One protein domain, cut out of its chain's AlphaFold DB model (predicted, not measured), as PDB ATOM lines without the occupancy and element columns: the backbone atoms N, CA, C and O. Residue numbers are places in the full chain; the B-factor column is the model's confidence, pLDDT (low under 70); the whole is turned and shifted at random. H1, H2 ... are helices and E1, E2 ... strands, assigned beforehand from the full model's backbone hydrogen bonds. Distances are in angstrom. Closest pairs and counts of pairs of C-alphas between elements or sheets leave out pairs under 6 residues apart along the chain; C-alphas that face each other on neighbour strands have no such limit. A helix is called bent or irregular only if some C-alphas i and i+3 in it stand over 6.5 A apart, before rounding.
ATOM      1  N   ALA A   2     181.544 192.701 166.683       59.12
ATOM      2  CA  ALA A   2     182.053 193.987 166.205       59.12
ATOM      3  C   ALA A   2     180.871 194.935 165.940       59.12
ATOM      4  O   ALA A   2     179.890 194.516 165.326       59.12
ATOM      5  N   MET A   3     180.945 196.182 166.411       74.94
ATOM      6  CA  MET A   3     179.931 197.188 166.092       74.94
ATOM      7  C   MET A   3     180.007 197.538 164.604       74.94
ATOM      8  O   MET A   3     181.078 197.872 164.098       74.94
ATOM      9  N   ILE A   4     178.874 197.446 163.909       82.38
ATOM     10  CA  ILE A   4     178.739 197.853 162.507       82.38
ATOM     11  C   ILE A   4     178.339 199.326 162.458       82.38
ATOM     12  O   ILE A   4     177.428 199.750 163.164       82.38
ATOM     13  N   VAL A   5     178.994 200.095 161.592       89.31
ATOM     14  CA  VAL A   5     178.669 201.506 161.358       89.31
ATOM     15  C   VAL A   5     177.559 201.608 160.317       89.31
ATOM     16  O   VAL A   5     177.787 201.337 159.141       89.31
ATOM     17  N   ILE A   6     176.363 202.022 160.729       88.50
ATOM     18  CA  ILE A   6     175.256 202.308 159.810       88.50
ATOM     19  C   ILE A   6     175.128 203.824 159.662       88.50
ATOM     20  O   ILE A   6     175.060 204.534 160.665       88.50
ATOM     21  N   LYS A   7     175.106 204.326 158.426       90.12
ATOM     22  CA  LYS A   7     174.859 205.743 158.132       90.12
ATOM     23  C   LYS A   7     173.712 205.891 157.155       90.12
ATOM     24  O   LYS A   7     173.597 205.140 156.194       90.12
ATOM     25  N   GLU A   8     172.907 206.918 157.347       90.19
ATOM     26  CA  GLU A   8     171.951 207.350 156.338       90.19
ATOM     27  C   GLU A   8     172.615 208.368 155.416       90.19
ATOM     28  O   GLU A   8     173.248 209.325 155.863       90.19
ATOM     29  N   ILE A   9     172.479 208.162 154.110       92.69
ATOM     30  CA  ILE A   9     173.031 209.042 153.087       92.69
ATOM     31  C   ILE A   9     171.960 209.423 152.076       92.69
ATOM     32  O   ILE A   9     171.006 208.688 151.817       92.69
ATOM     33  N   ARG A  10     172.152 210.574 151.434       93.75
ATOM     34  CA  ARG A  10     171.336 210.994 150.294       93.75
ATOM     35  C   ARG A  10     172.126 210.781 149.013       93.75
ATOM     36  O   ARG A  10     173.201 211.349 148.833       93.75
ATOM     37  N   ALA A  11     171.598 209.956 148.120       94.12
ATOM     38  CA  ALA A  11     172.190 209.734 146.809       94.12
ATOM     39  C   ALA A  11     171.790 210.842 145.824       94.12
ATOM     40  O   ALA A  11     170.779 211.521 146.007       94.12
ATOM     41  N   LYS A  12     172.581 211.003 144.757       95.06
ATOM     42  CA  LYS A  12     172.232 211.852 143.604       95.06
ATOM     43  C   LYS A  12     171.440 211.090 142.541       95.06
ATOM     44  O   LYS A  12     170.647 211.691 141.832       95.06
ATOM     45  N   THR A  13     171.681 209.783 142.438       94.19
ATOM     46  CA  THR A  13     170.995 208.872 141.519       94.19
ATOM     47  C   THR A  13     170.817 207.502 142.160       94.19
ATOM     48  O   THR A  13     171.638 207.109 143.000       94.19
ATOM     49  N   ILE A  14     169.760 206.776 141.785       93.69
ATOM     50  CA  ILE A  14     169.517 205.409 142.263       93.69
ATOM     51  C   ILE A  14     169.523 204.372 141.134       93.69
ATOM     52  O   ILE A  14     169.937 203.238 141.370       93.69
ATOM     53  N   LEU A  15     169.163 204.766 139.911       93.12
ATOM     54  CA  LEU A  15     169.067 203.918 138.727       93.12
ATOM     55  C   LEU A  15     170.246 204.179 137.771       93.12
ATOM     56  O   LEU A  15     170.187 205.020 136.866       93.12
ATOM     57  N   SER A  16     171.345 203.451 137.962       93.31
ATOM     58  CA  SER A  16     172.581 203.591 137.168       93.31
ATOM     59  C   SER A  16     172.601 202.638 135.972       93.31
ATOM     60  O   SER A  16     171.976 201.587 136.031       93.31
ATOM     61  N   LYS A  17     173.328 202.956 134.893       92.38
ATOM     62  CA  LYS A  17     173.589 201.983 133.811       92.38
ATOM     63  C   LYS A  17     174.489 200.854 134.317       92.38
ATOM     64  O   LYS A  17     175.359 201.096 135.156       92.38
ATOM     65  N   SER A  18     174.301 199.641 133.804       85.31
ATOM     66  CA  SER A  18     175.122 198.481 134.164       85.31
ATOM     67  C   SER A  18     175.596 197.724 132.920       85.31
ATOM     68  O   SER A  18     175.125 197.978 131.818       85.31
ATOM     69  N   LYS A  19     176.553 196.808 133.099       81.69
ATOM     70  CA  LYS A  19     177.025 195.907 132.033       81.69
ATOM     71  C   LYS A  19     176.302 194.553 132.011       81.69
ATOM     72  O   LYS A  19     176.608 193.736 131.156       81.69
ATOM     73  N   VAL A  20     175.413 194.294 132.975       77.12
ATOM     74  CA  VAL A  20     174.695 193.012 133.112       77.12
ATOM     75  C   VAL A  20     173.272 193.151 132.579       77.12
ATOM     76  O   VAL A  20     172.867 192.414 131.692       77.12
ATOM     77  N   TYR A  21     172.548 194.137 133.098       82.56
ATOM     78  CA  TYR A  21     171.241 194.573 132.615       82.56
ATOM     79  C   TYR A  21     171.296 196.055 132.253       82.56
ATOM     80  O   TYR A  21     172.256 196.751 132.603       82.56
ATOM     81  N   GLU A  22     170.248 196.563 131.609       88.50
ATOM     82  CA  GLU A  22     170.186 197.964 131.187       88.50
ATOM     83  C   GLU A  22     170.434 198.926 132.360       88.50
ATOM     84  O   GLU A  22     171.184 199.901 132.235       88.50
ATOM     85  N   TYR A  23     169.862 198.616 133.527       91.00
ATOM     86  CA  TYR A  23     170.063 199.390 134.743       91.00
ATOM     87  C   TYR A  23     170.390 198.533 135.965       91.00
ATOM     88  O   TYR A  23     170.077 197.348 136.030       91.00
ATOM     89  N   VAL A  24     170.988 199.172 136.970       88.50
ATOM     90  CA  VAL A  24     171.209 198.616 138.302       88.50
ATOM     91  C   VAL A  24     170.791 199.605 139.390       88.50
ATOM     92  O   VAL A  24     171.098 200.799 139.316       88.50
ATOM     93  N   ILE A  25     170.129 199.089 140.424       88.31
ATOM     94  CA  ILE A  25     169.797 199.785 141.665       88.31
ATOM     95  C   ILE A  25     170.622 199.184 142.797       88.31
ATOM     96  O   ILE A  25     170.563 197.984 143.052       88.31
ATOM     97  N   ASN A  26     171.360 200.025 143.517       89.75
ATOM     98  CA  ASN A  26     172.062 199.636 144.741       89.75
ATOM     99  C   ASN A  26     171.561 200.526 145.882       89.75
ATOM    100  O   ASN A  26     172.042 201.660 145.978       89.75
ATOM    101  N   PRO A  27     170.595 200.071 146.704       86.31
ATOM    102  CA  PRO A  27     170.021 200.873 147.791       86.31
ATOM    103  C   PRO A  27     171.021 201.171 148.911       86.31
ATOM    104  O   PRO A  27     170.865 202.149 149.637       86.31
ATOM    105  N   TYR A  28     172.074 200.361 149.004       88.56
ATOM    106  CA  TYR A  28     173.098 200.465 150.032       88.56
ATOM    107  C   TYR A  28     174.496 200.606 149.420       88.56
ATOM    108  O   TYR A  28     174.727 200.243 148.262       88.56
ATOM    109  N   LEU A  29     175.443 201.103 150.212       89.56
ATOM    110  CA  LEU A  29     176.879 200.963 149.976       89.56
ATOM    111  C   LEU A  29     177.513 200.313 151.206       89.56
ATOM    112  O   LEU A  29     177.359 200.811 152.309       89.56
ATOM    113  N   GLY A  30     178.234 199.209 151.020       88.88
ATOM    114  CA  GLY A  30     178.793 198.431 152.127       88.88
ATOM    115  C   GLY A  30     178.095 197.085 152.324       88.88
ATOM    116  O   GLY A  30     177.248 196.672 151.530       88.88
ATOM    117  N   CYS A  31     178.526 196.360 153.354       84.62
ATOM    118  CA  CYS A  31     178.109 194.993 153.671       84.62
ATOM    119  C   CYS A  31     178.435 194.691 155.154       84.62
ATOM    120  O   CYS A  31     179.318 195.334 155.713       84.62
ATOM    121  N   GLN A  32     177.755 193.711 155.759       82.00
ATOM    122  CA  GLN A  32     177.919 193.213 157.134       82.00
ATOM    123  C   GLN A  32     178.574 191.825 157.157       82.00
ATOM    124  O   GLN A  32     179.126 191.415 158.169       82.00
ATOM    125  N   HIS A  33     178.539 191.098 156.035       79.62
ATOM    126  CA  HIS A  33     179.017 189.717 155.956       79.62
ATOM    127  C   HIS A  33     180.514 189.595 155.656       79.62
ATOM    128  O   HIS A  33     181.137 188.603 156.016       79.62
ATOM    129  N   SER A  34     181.114 190.575 154.968       83.44
ATOM    130  CA  SER A  34     182.522 190.521 154.535       83.44
ATOM    131  C   SER A  34     182.914 189.224 153.798       83.44
ATOM    132  O   SER A  34     184.014 188.697 154.003       83.44
ATOM    133  N   CYS A  35     182.043 188.687 152.936       83.25
ATOM    134  CA  CYS A  35     182.304 187.397 152.297       83.25
ATOM    135  C   CYS A  35     183.663 187.387 151.581       83.25
ATOM    136  O   CYS A  35     183.987 188.290 150.808       83.25
ATOM    137  N   THR A  36     184.452 186.336 151.804       81.50
ATOM    138  CA  THR A  36     185.817 186.224 151.255       81.50
ATOM    139  C   THR A  36     185.839 186.239 149.717       81.50
ATOM    140  O   THR A  36     186.808 186.695 149.115       81.50
ATOM    141  N   TYR A  37     184.761 185.777 149.081       78.31
ATOM    142  CA  TYR A  37     184.560 185.755 147.627       78.31
ATOM    143  C   TYR A  37     183.871 187.016 147.073       78.31
ATOM    144  O   TYR A  37     183.569 187.071 145.886       78.31
ATOM    145  N   CYS A  38     183.562 188.014 147.907       82.38
ATOM    146  CA  CYS A  38     182.762 189.165 147.494       82.38
ATOM    147  C   CYS A  38     183.533 190.053 146.509       82.38
ATOM    148  O   CYS A  38     184.449 190.779 146.905       82.38
ATOM    149  N   TYR A  39     183.122 190.067 145.237       84.25
ATOM    150  CA  TYR A  39     183.704 190.987 144.258       84.25
ATOM    151  C   TYR A  39     183.442 192.446 144.646       84.25
ATOM    152  O   TYR A  39     184.331 193.275 144.503       84.25
ATOM    153  N   ALA A  40     182.277 192.761 145.223       88.06
ATOM    154  CA  ALA A  40     181.887 194.127 145.575       88.06
ATOM    155  C   ALA A  40     182.795 194.792 146.625       88.06
ATOM    156  O   ALA A  40     182.722 196.003 146.812       88.06
ATOM    157  N   ARG A  41     183.726 194.050 147.241       89.56
ATOM    158  CA  ARG A  41     184.743 194.589 148.153       89.56
ATOM    159  C   ARG A  41     185.559 195.734 147.543       89.56
ATOM    160  O   ARG A  41     186.014 196.608 148.280       89.56
ATOM    161  N   PHE A  42     185.702 195.790 146.212       90.00
ATOM    162  CA  PHE A  42     186.349 196.924 145.539       90.00
ATOM    163  C   PHE A  42     185.634 198.259 145.803       90.00
ATOM    164  O   PHE A  42     186.286 199.302 145.759       90.00
ATOM    165  N   MET A  43     184.329 198.250 146.105       91.69
ATOM    166  CA  MET A  43     183.543 199.455 146.391       91.69
ATOM    167  C   MET A  43     184.039 200.203 147.625       91.69
ATOM    168  O   MET A  43     183.805 201.404 147.752       91.69
ATOM    169  N   LYS A  44     184.796 199.531 148.501       91.94
ATOM    170  CA  LYS A  44     185.426 200.137 149.673       91.94
ATOM    171  C   LYS A  44     186.209 201.408 149.328       91.94
ATOM    172  O   LYS A  44     186.096 202.392 150.057       91.94
ATOM    173  N   LYS A  45     186.920 201.430 148.193       92.56
ATOM    174  CA  LYS A  45     187.723 202.589 147.757       92.56
ATOM    175  C   LYS A  45     186.892 203.833 147.411       92.56
ATOM    176  O   LYS A  45     187.433 204.927 147.381       92.56
ATOM    177  N   TYR A  46     185.588 203.667 147.182       90.06
ATOM    178  CA  TYR A  46     184.648 204.749 146.871       90.06
ATOM    179  C   TYR A  46     183.767 205.148 148.063       90.06
ATOM    180  O   TYR A  46     182.919 206.020 147.923       90.06
ATOM    181  N   SER A  47     183.937 204.504 149.223       90.19
ATOM    182  CA  SER A  47     183.064 204.717 150.387       90.19
ATOM    183  C   SER A  47     183.476 205.882 151.285       90.19
ATOM    184  O   SER A  47     182.658 206.382 152.041       90.19
ATOM    185  N   GLY A  48     184.748 206.295 151.274       92.12
ATOM    186  CA  GLY A  48     185.267 207.280 152.238       92.12
ATOM    187  C   GLY A  48     185.302 206.794 153.699       92.12
ATOM    188  O   GLY A  48     185.750 207.520 154.582       92.12
ATOM    189  N   HIS A  49     184.868 205.563 153.969       93.62
ATOM    190  CA  HIS A  49     184.897 204.944 155.289       93.62
ATOM    191  C   HIS A  49     186.310 204.491 155.676       93.62
ATOM    192  O   HIS A  49     187.051 203.990 154.824       93.62
ATOM    193  N   ARG A  50     186.645 204.537 156.969       94.00
ATOM    194  CA  ARG A  50     187.902 203.974 157.508       94.00
ATOM    195  C   ARG A  50     187.765 202.497 157.890       94.00
ATOM    196  O   ARG A  50     188.746 201.765 157.880       94.00
ATOM    197  N   GLU A  51     186.543 202.064 158.182       93.81
ATOM    198  CA  GLU A  51     186.181 200.715 158.621       93.81
ATOM    199  C   GLU A  51     186.441 199.673 157.525       93.81
ATOM    200  O   GLU A  51     186.361 199.985 156.337       93.81
ATOM    201  N   ALA A  52     186.711 198.415 157.869       91.75
ATOM    202  CA  ALA A  52     186.886 197.384 156.847       91.75
ATOM    203  C   ALA A  52     185.576 197.118 156.073       91.75
ATOM    204  O   ALA A  52     184.472 197.402 156.542       91.75
ATOM    205  N   TRP A  53     185.673 196.548 154.866       90.75
ATOM    206  CA  TRP A  53     184.483 196.004 154.199       90.75
ATOM    207  C   TRP A  53     183.860 194.926 155.092       90.75
ATOM    208  O   TRP A  53     184.594 194.079 155.588       90.75
ATOM    209  N   GLY A  54     182.544 194.966 155.313       87.56
ATOM    210  CA  GLY A  54     181.897 194.132 156.335       87.56
ATOM    211  C   GLY A  54     181.552 194.848 157.637       87.56
ATOM    212  O   GLY A  54     180.832 194.290 158.453       87.56
ATOM    213  N   GLN A  55     182.078 196.054 157.856       90.56
ATOM    214  CA  GLN A  55     181.914 196.785 159.118       90.56
ATOM    215  C   GLN A  55     181.137 198.094 158.961       90.56
ATOM    216  O   GLN A  55     181.029 198.859 159.916       90.56
ATOM    217  N   PHE A  56     180.598 198.369 157.772       91.00
ATOM    218  CA  PHE A  56     179.780 199.552 157.543       91.00
ATOM    219  C   PHE A  56     178.712 199.324 156.474       91.00
ATOM    220  O   PHE A  56     178.909 198.525 155.549       91.00
ATOM    221  N   VAL A  57     177.620 200.081 156.591       88.81
ATOM    222  CA  VAL A  57     176.584 200.241 155.571       88.81
ATOM    223  C   VAL A  57     176.066 201.666 155.532       88.81
ATOM    224  O   VAL A  57     175.587 202.192 156.531       88.81
ATOM    225  N   ASP A  58     176.071 202.236 154.335       90.38
ATOM    226  CA  ASP A  58     175.387 203.480 154.027       90.38
ATOM    227  C   ASP A  58     174.045 203.184 153.355       90.38
ATOM    228  O   ASP A  58     173.991 202.549 152.297       90.38
ATOM    229  N   VAL A  59     172.959 203.663 153.953       88.81
ATOM    230  CA  VAL A  59     171.580 203.515 153.485       88.81
ATOM    231  C   VAL A  59     171.188 204.737 152.665       88.81
ATOM    232  O   VAL A  59     171.184 205.855 153.175       88.81
ATOM    233  N   LYS A  60     170.821 204.550 151.391       89.19
ATOM    234  CA  LYS A  60     170.329 205.642 150.538       89.19
ATOM    235  C   LYS A  60     168.859 205.919 150.833       89.19
ATOM    236  O   LYS A  60     167.980 205.456 150.110       89.19
ATOM    237  N   VAL A  61     168.589 206.692 151.880       87.25
ATOM    238  CA  VAL A  61     167.223 206.921 152.386       87.25
ATOM    239  C   VAL A  61     166.289 207.595 151.379       87.25
ATOM    240  O   VAL A  61     165.086 207.403 151.446       87.25
ATOM    241  N   ASN A  62     166.828 208.336 150.405       90.56
ATOM    242  CA  ASN A  62     166.053 208.974 149.336       90.56
ATOM    243  C   ASN A  62     165.893 208.111 148.065       90.56
ATOM    244  O   ASN A  62     165.554 208.635 146.999       90.56
ATOM    245  N   ALA A  63     166.219 206.815 148.130       87.31
ATOM    246  CA  ALA A  63     166.133 205.903 146.993       87.31
ATOM    247  C   ALA A  63     164.717 205.804 146.386       87.31
ATOM    248  O   ALA A  63     164.626 205.878 145.158       87.31
ATOM    249  N   PRO A  64     163.619 205.689 147.164       86.81
ATOM    250  CA  PRO A  64     162.272 205.610 146.596       86.81
ATOM    251  C   PRO A  64     161.876 206.873 145.823       86.81
ATOM    252  O   PRO A  64     161.338 206.787 144.717       86.81
ATOM    253  N   GLU A  65     162.169 208.056 146.366       89.81
ATOM    254  CA  GLU A  65     161.832 209.339 145.740       89.81
ATOM    255  C   GLU A  65     162.667 209.575 144.483       89.81
ATOM    256  O   GLU A  65     162.145 210.058 143.475       89.81
ATOM    257  N   LEU A  66     163.958 209.223 144.520       93.69
ATOM    258  CA  LEU A  66     164.815 209.277 143.338       93.69
ATOM    259  C   LEU A  66     164.325 208.325 142.256       93.69
ATOM    260  O   LEU A  66     164.253 208.730 141.101       93.69
ATOM    261  N   LEU A  67     163.954 207.093 142.616       90.38
ATOM    262  CA  LEU A  67     163.502 206.109 141.640       90.38
ATOM    263  C   LEU A  67     162.261 206.620 140.911       90.38
ATOM    264  O   LEU A  67     162.251 206.621 139.685       90.38
ATOM    265  N   LYS A  68     161.267 207.144 141.647       90.94
ATOM    266  CA  LYS A  68     160.051 207.753 141.072       90.94
ATOM    267  C   LYS A  68     160.368 208.871 140.075       90.94
ATOM    268  O   LYS A  68     159.729 208.950 139.030       90.94
ATOM    269  N   LYS A  69     161.353 209.724 140.375       94.81
ATOM    270  CA  LYS A  69     161.788 210.799 139.468       94.81
ATOM    271  C   LYS A  69     162.533 210.257 138.248       94.81
ATOM    272  O   LYS A  69     162.308 210.705 137.134       94.81
ATOM    273  N   GLU A  70     163.426 209.294 138.442       94.88
ATOM    274  CA  GLU A  70     164.312 208.802 137.387       94.88
ATOM    275  C   GLU A  70     163.603 207.920 136.358       94.88
ATOM    276  O   GLU A  70     163.931 208.003 135.173       94.88
ATOM    277  N   ILE A  71     162.624 207.108 136.775       94.31
ATOM    278  CA  ILE A  71     161.849 206.266 135.849       94.31
ATOM    279  C   ILE A  71     161.009 207.090 134.868       94.31
ATOM    280  O   ILE A  71     160.761 206.626 133.763       94.31
ATOM    281  N   ALA A  72     160.623 208.319 135.229       93.50
ATOM    282  CA  ALA A  72     159.859 209.207 134.351       93.50
ATOM    283  C   ALA A  72     160.681 209.730 133.158       93.50
ATOM    284  O   ALA A  72     160.117 210.185 132.166       93.50
ATOM    285  N   HIS A  73     162.014 209.677 133.246       93.56
ATOM    286  CA  HIS A  73     162.918 210.253 132.245       93.56
ATOM    287  C   HIS A  73     163.842 209.223 131.585       93.56
ATOM    288  O   HIS A  73     164.529 209.538 130.612       93.56
ATOM    289  N   LYS A  74     163.902 207.995 132.106       92.94
ATOM    290  CA  LYS A  74     164.740 206.922 131.562       92.94
ATOM    291  C   LYS A  74     163.940 206.041 130.611       92.94
ATOM    292  O   LYS A  74     162.768 205.762 130.828       92.94
ATOM    293  N   LYS A  75     164.612 205.560 129.562       93.38
ATOM    294  CA  LYS A  75     164.044 204.553 128.656       93.38
ATOM    295  C   LYS A  75     163.722 203.283 129.439       93.38
ATOM    296  O   LYS A  75     164.507 202.907 130.313       93.38
ATOM    297  N   GLN A  76     162.628 202.619 129.075       91.81
ATOM    298  CA  GLN A  76     162.273 201.305 129.600       91.81
ATOM    299  C   GLN A  76     163.422 200.311 129.381       91.81
ATOM    300  O   GLN A  76     164.095 200.340 128.351       91.81
ATOM    301  N   GLY A  77     163.661 199.451 130.367       86.31
ATOM    302  CA  GLY A  77     164.710 198.442 130.321       86.31
ATOM    303  C   GLY A  77     164.712 197.590 131.581       86.31
ATOM    304  O   GLY A  77     164.069 197.929 132.576       86.31
ATOM    305  N   GLU A  78     165.435 196.478 131.530       83.25
ATOM    306  CA  GLU A  78     165.569 195.569 132.663       83.25
ATOM    307  C   GLU A  78     166.411 196.200 133.779       83.25
ATOM    308  O   GLU A  78     167.424 196.866 133.529       83.25
ATOM    309  N   VAL A  79     165.988 195.985 135.026       81.94
ATOM    310  CA  VAL A  79     166.638 196.550 136.210       81.94
ATOM    311  C   VAL A  79     167.142 195.430 137.099       81.94
ATOM    312  O   VAL A  79     166.372 194.623 137.612       81.94
ATOM    313  N   TRP A  80     168.445 195.433 137.344       79.88
ATOM    314  CA  TRP A  80     169.063 194.587 138.349       79.88
ATOM    315  C   TRP A  80     169.081 195.284 139.703       79.88
ATOM    316  O   TRP A  80     169.429 196.457 139.803       79.88
ATOM    317  N   ILE A  81     168.756 194.574 140.774       78.88
ATOM    318  CA  ILE A  81     168.827 195.117 142.130       78.88
ATOM    319  C   ILE A  81     169.982 194.450 142.873       78.88
ATOM    320  O   ILE A  81     170.130 193.232 142.841       78.88
ATOM    321  N   SER A  82     170.753 195.259 143.599       78.44
ATOM    322  CA  SER A  82     171.854 194.836 144.470       78.44
ATOM    323  C   SER A  82     173.040 194.207 143.734       78.44
ATOM    324  O   SER A  82     173.568 193.174 144.130       78.44
ATOM    325  N   GLY A  83     173.502 194.871 142.672       81.06
ATOM    326  CA  GLY A  83     174.683 194.447 141.921       81.06
ATOM    327  C   GLY A  83     176.025 194.694 142.618       81.06
ATOM    328  O   GLY A  83     177.027 194.130 142.201       81.06
ATOM    329  N   VAL A  84     176.104 195.532 143.654       85.06
ATOM    330  CA  VAL A  84     177.328 195.704 144.477       85.06
ATOM    331  C   VAL A  84     177.039 195.908 145.963       85.06
ATOM    332  O   VAL A  84     177.933 196.257 146.734       85.06
ATOM    333  N   CYS A  85     175.794 195.729 146.379       74.19
ATOM    334  CA  CYS A  85     175.427 195.775 147.780       74.19
ATOM    335  C   CYS A  85     174.815 194.454 148.192       74.19
ATOM    336  O   CYS A  85     174.244 193.729 147.384       74.19
ATOM    337  N   ASP A  86     174.956 194.158 149.470       69.25
ATOM    338  CA  ASP A  86     174.303 193.010 150.048       69.25
ATOM    339  C   ASP A  86     172.812 193.335 150.229       69.25
ATOM    340  O   ASP A  86     172.492 194.325 150.896       69.25
ATOM    341  N   PRO A  87     171.887 192.564 149.637       58.03
ATOM    342  CA  PRO A  87     170.477 192.856 149.795       58.03
ATOM    343  C   PRO A  87     169.966 192.535 151.205       58.03
ATOM    344  O   PRO A  87     168.813 192.815 151.474       58.03
TER     345      PRO A  87
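What this domain is: This is residues 2 to 87 of the 191 residues of a protein of Atribacteria bacterium 34_868 (UniProt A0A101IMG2). Two small three-stranded sheets, E1 E5 E4 and E2 E3 E6, follow one another along the long axis of an elongated body, and E3 runs on from the second into E4 of the first across a break of 2 residues. A short helix grazes each sheet: H1 near E4 of the first, H2 near E2 of the second. The printed part has 86 residues, with two named helices and six named strands in the order E1 E2 E3 E4 H1 E5 H2 E6; under half of the residues are in named elements. Both sheets are mixed, in the orders E1 E5 E4 and E2 E3 E6, and the class is mixed, helices and strands. The whole is compact, with a radius of gyration of the C-alphas of 13.5 A, and spans 42 by 25 by 19 A.

How they stand to each other: Start at the inner strand E5, residues 56 to 60, and look to the edge strand E1, residues 5 to 9: they are parallel at 19 degrees, with N 7 and O 57 2.9 A apart, within hydrogen-bond range. On E5's other side is E4, residues 28 to 31, antiparallel at 164 degrees, with N 58 and O 29 2.8 A apart. H1, residues 39 to 46, only grazes this sheet; its closest C-alphas to E4 are those of Lys 44 and Gly 30, 7.3 A apart. Now find E3, residues 23 to 25, which runs on into E4 at 66 degrees. E3 forms a hairpin with E2, residues 15 to 17, antiparallel at 138 degrees, with N 24 and O 16 2.8 A apart. E6, residues 79 to 81, is parallel to E3 at 27 degrees, with N 80 and O 23 2.8 A apart. H2, residues 63 to 71, only grazes the second sheet; the closest C-alphas of H2 and E2 are those of Leu 67 and Leu 15, 6.7 A apart. H1 and H2 are apart. In H2 every O i to N i+4 pair is within hydrogen-bond range; in H1 0 of 4 are, beside 5 of 5 O i to N i+3 pairs.

Where its parts are: Find C-alpha 56 at (179.780, 199.552, 157.543), where E5 begins its 13.2 A. E1 begins at C-alpha 5, (178.669, 201.506, 161.358), and runs 12.5 A. E4 measures 8.3 A, E2 7.0 A, E3 6.9 A and E6 6.5 A, ending at C-alpha 81, (168.827, 195.117, 142.130). H1 is 14.0 A long and only just irregular: C-alphas 39 and 42 are 6.6 A apart. H2 is 11.9 A long.

The domain as a whole: The two C-alphas farthest apart, of Ala 2 and Lys 75, are 43.0 A apart. The printed part has no cut and no long link. Mean pLDDT of the printed part is 87.3; residue 2 and residues 86 to 87 are under 70.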